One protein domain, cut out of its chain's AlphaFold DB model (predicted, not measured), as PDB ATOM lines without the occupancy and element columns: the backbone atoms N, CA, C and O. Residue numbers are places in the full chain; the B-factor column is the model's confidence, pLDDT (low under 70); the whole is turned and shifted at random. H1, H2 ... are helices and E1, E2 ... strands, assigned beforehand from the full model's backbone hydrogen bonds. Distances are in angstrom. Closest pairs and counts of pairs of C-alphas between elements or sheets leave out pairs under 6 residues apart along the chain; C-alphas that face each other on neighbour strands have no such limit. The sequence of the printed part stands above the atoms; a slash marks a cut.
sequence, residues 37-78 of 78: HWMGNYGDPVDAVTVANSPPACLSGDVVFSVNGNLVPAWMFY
ATOM      1  N   HIS A  37     138.067 131.119 112.258       88.69
ATOM      2  CA  HIS A  37     138.910 131.133 113.440       88.69
ATOM      3  C   HIS A  37     140.147 130.277 113.203       88.69
ATOM      4  O   HIS A  37     140.053 129.141 112.736       88.69
ATOM      5  N   TRP A  38     141.316 130.818 113.533       91.69
ATOM      6  CA  TRP A  38     142.539 130.026 113.577       91.69
ATOM      7  C   TRP A  38     142.555 129.176 114.846       91.69
ATOM      8  O   TRP A  38     142.390 129.703 115.946       91.69
ATOM      9  N   MET A  39     142.790 127.876 114.688       89.75
ATOM     10  CA  MET A  39     142.733 126.897 115.780       89.75
ATOM     11  C   MET A  39     144.111 126.472 116.291       89.75
ATOM     12  O   MET A  39     144.208 125.720 117.258       89.75
ATOM     13  N   GLY A  40     145.181 126.957 115.659       90.38
ATOM     14  CA  GLY A  40     146.555 126.600 115.992       90.38
ATOM     15  C   GLY A  40     147.248 125.785 114.903       90.38
ATOM     16  O   GLY A  40     146.730 125.600 113.798       90.38
ATOM     17  N   ASN A  41     148.456 125.328 115.234       92.44
ATOM     18  CA  ASN A  41     149.292 124.477 114.395       92.44
ATOM     19  C   ASN A  41     149.414 123.107 115.059       92.44
ATOM     20  O   ASN A  41     149.999 122.997 116.135       92.44
ATOM     21  N   TYR A  42     148.875 122.080 114.415       90.38
ATOM     22  CA  TYR A  42     148.917 120.711 114.917       90.38
ATOM     23  C   TYR A  42     150.185 120.006 114.428       90.38
ATOM     24  O   TYR A  42     150.643 120.265 113.316       90.38
ATOM     25  N   GLY A  43     150.757 119.131 115.257       88.12
ATOM     26  CA  GLY A  43     151.889 118.279 114.867       88.12
ATOM     27  C   GLY A  43     151.467 117.032 114.083       88.12
ATOM     28  O   GLY A  43     152.295 116.428 113.408       88.12
ATOM     29  N   ASP A  44     150.181 116.674 114.154       84.06
ATOM     30  CA  ASP A  44     149.570 115.542 113.463       84.06
ATOM     31  C   ASP A  44     148.232 115.988 112.835       84.06
ATOM     32  O   ASP A  44     147.406 116.601 113.524       84.06
ATOM     33  N   PRO A  45     147.968 115.712 111.542       79.00
ATOM     34  CA  PRO A  45     146.654 115.947 110.942       79.00
ATOM     35  C   PRO A  45     145.493 115.253 111.679       79.00
ATOM     36  O   PRO A  45     144.375 115.768 111.645       79.00
ATOM     37  N   VAL A  46     145.719 114.128 112.367       87.75
ATOM     38  CA  VAL A  46     144.679 113.416 113.135       87.75
ATOM     39  C   VAL A  46     144.162 114.258 114.306       87.75
ATOM     40  O   VAL A  46     142.955 114.269 114.570       87.75
ATOM     41  N   ASP A  47     145.029 115.027 114.966       87.88
ATOM     42  CA  ASP A  47     144.623 115.921 116.055       87.88
ATOM     43  C   ASP A  47     143.723 117.047 115.531       87.88
ATOM     44  O   ASP A  47     142.676 117.347 116.108       87.88
ATOM     45  N   ALA A  48     144.089 117.625 114.385       80.94
ATOM     46  CA  ALA A  48     143.312 118.678 113.737       80.94
ATOM     47  C   ALA A  48     141.911 118.176 113.325       80.94
ATOM     48  O   ALA A  48     140.908 118.869 113.518       80.94
ATOM     49  N   VAL A  49     141.827 116.939 112.820       87.31
ATOM     50  CA  VAL A  49     140.562 116.254 112.501       87.31
ATOM     51  C   VAL A  49     139.744 115.967 113.763       87.31
ATOM     52  O   VAL A  49     138.523 116.123 113.753       87.31
ATOM     53  N   THR A  50     140.387 115.576 114.863       90.44
ATOM     54  CA  THR A  50     139.709 115.306 116.142       90.44
ATOM     55  C   THR A  50     139.040 116.564 116.696       90.44
ATOM     56  O   THR A  50     137.881 116.519 117.115       90.44
ATOM     57  N   VAL A  51     139.722 117.713 116.634       85.94
ATOM     58  CA  VAL A  51     139.132 118.999 117.038       85.94
ATOM     59  C   VAL A  51     137.974 119.386 116.117       85.94
ATOM     60  O   VAL A  51     136.924 119.779 116.616       85.94
ATOM     61  N   ALA A  52     138.103 119.196 114.799       87.94
ATOM     62  CA  ALA A  52     137.031 119.519 113.849       87.94
ATOM     63  C   ALA A  52     135.749 118.697 114.087       87.94
ATOM     64  O   ALA A  52     134.647 119.179 113.836       87.94
ATOM     65  N   ASN A  53     135.887 117.468 114.591       90.38
ATOM     66  CA  ASN A  53     134.765 116.582 114.913       90.38
ATOM     67  C   ASN A  53     134.236 116.744 116.350       90.38
ATOM     68  O   ASN A  53     133.271 116.073 116.727       90.38
ATOM     69  N   SER A  54     134.843 117.605 117.171       86.50
ATOM     70  CA  SER A  54     134.388 117.827 118.545       86.50
ATOM     71  C   SER A  54     133.087 118.641 118.565       86.50
ATOM     72  O   SER A  54     132.966 119.586 117.794       86.50
ATOM     73  N   PRO A  55     132.104 118.327 119.431       81.81
ATOM     74  CA  PRO A  55     130.840 119.059 119.473       81.81
ATOM     75  C   PRO A  55     130.995 120.556 119.822       81.81
ATOM     76  O   PRO A  55     131.617 120.872 120.839       81.81
ATOM     77  N   PRO A  56     130.349 121.476 119.076       81.00
ATOM     78  CA  PRO A  56     129.609 121.233 117.836       81.00
ATOM     79  C   PRO A  56     130.561 120.930 116.670       81.00
ATOM     80  O   PRO A  56     131.449 121.725 116.376       81.00
ATOM     81  N   ALA A  57     130.352 119.791 116.004       85.00
ATOM     82  CA  ALA A  57     131.225 119.360 114.919       85.00
ATOM     83  C   ALA A  57     131.120 120.307 113.715       85.00
ATOM     84  O   ALA A  57     130.030 120.765 113.361       85.00
ATOM     85  N   CYS A  58     132.256 120.557 113.067       88.19
ATOM     86  CA  CYS A  58     132.321 121.239 111.781       88.19
ATOM     87  C   CYS A  58     131.578 120.421 110.711       88.19
ATOM     88  O   CYS A  58     131.646 119.190 110.704       88.19
ATOM     89  N   LEU A  59     130.895 121.092 109.781       86.88
ATOM     90  CA  LEU A  59     130.313 120.461 108.597       86.88
ATOM     91  C   LEU A  59     131.267 120.589 107.402       86.88
ATOM     92  O   LEU A  59     132.348 121.181 107.472       86.88
ATOM     93  N   SER A  60     130.858 120.025 106.269       83.25
ATOM     94  CA  SER A  60     131.580 120.163 105.007       83.25
ATOM     95  C   SER A  60     131.810 121.635 104.654       83.25
ATOM     96  O   SER A  60     130.860 122.402 104.537       83.25
ATOM     97  N   GLY A  61     133.073 122.003 104.436       85.00
ATOM     98  CA  GLY A  61     133.473 123.376 104.115       85.00
ATOM     99  C   GLY A  61     133.751 124.264 105.330       85.00
ATOM    100  O   GLY A  61     134.231 125.375 105.143       85.00
ATOM    101  N   ASP A  62     133.535 123.769 106.551       90.44
ATOM    102  CA  ASP A  62     133.758 124.539 107.780       90.44
ATOM    103  C   ASP A  62     135.150 124.348 108.377       90.44
ATOM    104  O   ASP A  62     135.445 124.876 109.445       90.44
ATOM    105  N   VAL A  63     136.014 123.578 107.718       90.06
ATOM    106  CA  VAL A  63     137.393 123.382 108.148       90.06
ATOM    107  C   VAL A  63     138.337 123.422 106.955       90.06
ATOM    108  O   VAL A  63     138.100 122.784 105.929       90.06
ATOM    109  N   VAL A  64     139.418 124.185 107.098       90.31
ATOM    110  CA  VAL A  64     140.509 124.263 106.127       90.31
ATOM    111  C   VAL A  64     141.799 123.871 106.824       90.31
ATOM    112  O   VAL A  64     142.187 124.470 107.828       90.31
ATOM    113  N   PHE A  65     142.478 122.883 106.251       87.38
ATOM    114  CA  PHE A  65     143.810 122.466 106.665       87.38
ATOM    115  C   PHE A  65     144.823 122.949 105.635       87.38
ATOM    116  O   PHE A  65     144.593 122.865 104.429       87.38
ATOM    117  N   SER A  66     145.955 123.449 106.109       87.00
ATOM    118  CA  SER A  66     147.120 123.732 105.270       87.00
ATOM    119  C   SER A  66     148.271 122.831 105.702       87.00
ATOM    120  O   SER A  66     148.368 122.482 106.873       87.00
ATOM    121  N   VAL A  67     149.150 122.449 104.776       81.31
ATOM    122  CA  VAL A  67     150.378 121.712 105.106       81.31
ATOM    123  C   VAL A  67     151.541 122.692 105.061       81.31
ATOM    124  O   VAL A  67     151.796 123.297 104.022       81.31
ATOM    125  N   ASN A  68     152.239 122.862 106.185       78.56
ATOM    126  CA  ASN A  68     153.421 123.714 106.282       78.56
ATOM    127  C   ASN A  68     154.557 122.964 106.993       78.56
ATOM    128  O   ASN A  68     154.715 123.040 108.213       78.56
ATOM    129  N   GLY A  69     155.336 122.204 106.219       84.62
ATOM    130  CA  GLY A  69     156.364 121.316 106.761       84.62
ATOM    131  C   GLY A  69     155.744 120.236 107.652       84.62
ATOM    132  O   GLY A  69     154.863 119.506 107.208       84.62
ATOM    133  N   ASN A  70     156.186 120.174 108.910       85.56
ATOM    134  CA  ASN A  70     155.698 119.207 109.905       85.56
ATOM    135  C   ASN A  70     154.516 119.738 110.733       85.56
ATOM    136  O   ASN A  70     154.169 119.146 111.752       85.56
ATOM    137  N   LEU A  71     153.949 120.885 110.352       88.25
ATOM    138  CA  LEU A  71     152.813 121.489 111.032       88.25
ATOM    139  C   LEU A  71     151.602 121.536 110.107       88.25
ATOM    140  O   LEU A  71     151.712 121.826 108.912       88.25
ATOM    141  N   VAL A  72     150.435 121.322 110.704       90.12
ATOM    142  CA  VAL A  72     149.130 121.417 110.058       90.12
ATOM    143  C   VAL A  72     148.354 122.563 110.705       90.12
ATOM    144  O   VAL A  72     147.687 122.355 111.720       90.12
ATOM    145  N   PRO A  73     148.455 123.802 110.191       91.00
ATOM    146  CA  PRO A  73     147.547 124.869 110.585       91.00
ATOM    147  C   PRO A  73     146.099 124.501 110.246       91.00
ATOM    148  O   PRO A  73     145.819 124.089 109.115       91.00
ATOM    149  N   ALA A  74     145.182 124.695 111.196       91.25
ATOM    150  CA  ALA A  74     143.753 124.496 110.971       91.25
ATOM    151  C   ALA A  74     142.963 125.789 111.193       91.25
ATOM    152  O   ALA A  74     143.202 126.538 112.146       91.25
ATOM    153  N   TRP A  75     141.999 126.019 110.310       92.25
ATOM    154  CA  TRP A  75     141.023 127.095 110.398       92.25
ATOM    155  C   TRP A  75     139.632 126.484 110.438       92.25
ATOM    156  O   TRP A  75     139.347 125.599 109.633       92.25
ATOM    157  N   MET A  76     138.780 126.945 111.350       90.56
ATOM    158  CA  MET A  76     137.406 126.460 111.487       90.56
ATOM    159  C   MET A  76     136.407 127.602 111.350       90.56
ATOM    160  O   MET A  76     136.683 128.724 111.770       90.56
ATOM    161  N   PHE A  77     135.258 127.313 110.750       87.31
ATOM    162  CA  PHE A  77     134.175 128.258 110.519       87.31
ATOM    163  C   PHE A  77     133.033 127.963 111.490       87.31
ATOM    164  O   PHE A  77     132.310 126.981 111.315       87.31
ATOM    165  N   TYR A  78     132.856 128.771 112.532       80.69
ATOM    166  CA  TYR A  78     131.789 128.586 113.526       80.69
ATOM    167  C   TYR A  78     131.374 129.897 114.185       80.69
ATOM    168  O   TYR A  78     131.980 130.940 113.858       80.69
TER     169      TYR A  78
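AT A GLANCE: This is residues 37 to 78 of the 78 residues of an uncharacterized protein of Streptomyces jumonjinensis (UniProt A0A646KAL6). A small sheet of three antiparallel strands is covered on one face by a single short helix, H1, which runs along the strands over E3; the other face of the sheet is bare. E3 is in the middle of the sheet, with E1 and E2 at its edges, and the loops of residues 53 to 62 and 66 to 71 lie toward opposite ends of the long axis. The printed part has 42 residues with one named helix and three named strands, in the order E1, H1, E2, E3 along the chain; the sheet's order is E1, E3, E2, and the class is mixed, helices and strands. The whole is compact, with a radius of gyration of the C-alphas of 9.5 A, and elongated, with spans of 28 by 15 by 14 A.

IN THESE COORDINATES: The inner strand of the sheet is E3, residues 72 to 77, 16.5 A from first to last C-alpha, ending with C-alpha 77 at (134.175, 128.258, 110.519). E1, residues 37 to 42, is 14.5 A long and begins with C-alpha 37 at (138.910, 131.133, 113.440). E2 is the short strand of residues 63 to 65. H1, residues 45 to 52, measures 10.7 A and begins with C-alpha 45 at (146.654, 115.947, 110.942).

HOW THE PARTS SIT: E3 and E1 are antiparallel neighbours, with 157 degrees between their directions; N 39 and O 74 are 2.9 A apart and N 72 and O 42 are 2.8 A apart, both within hydrogen-bond range. E3 and E2 form an antiparallel hairpin at 163 degrees, with N 64 and O 75 at 2.9 A and N 75 and O 64 at 2.9 A, within hydrogen-bond range. H1 is on the sheet at a height over the sheet of 8.3 A. It lies over E3 and runs along the strands, at 17 degrees to E3 on the local plane. The closest C-alphas of H1 and E3 are those of Pro 45 and Val 72, 6.1 A apart; those of H1 and E2 are Ala 52 and Val 63, 6.9 A apart. E1, H1 and E2 make a split strand-helix-strand unit, two strands running the same way with a helix between them along the chain and E3 between them in the sheet; its crossover is right-handed. In H1 every O i to N i+4 pair is within hydrogen-bond range.

THE WHOLE: The two C-alphas farthest apart are those of Pro 56 and Gly 69, at 29.0 A, while the first and last printed C-alphas, His 37 and Tyr 78, are 7.6 A apart. The printed part has no cut and ends at the chain's last residue. The link from E1 to H1 is tight, and those from H1 to E2 and from E2 to E3 are short. The mean pLDDT of the printed part is 87.1, and no printed residue is under 70.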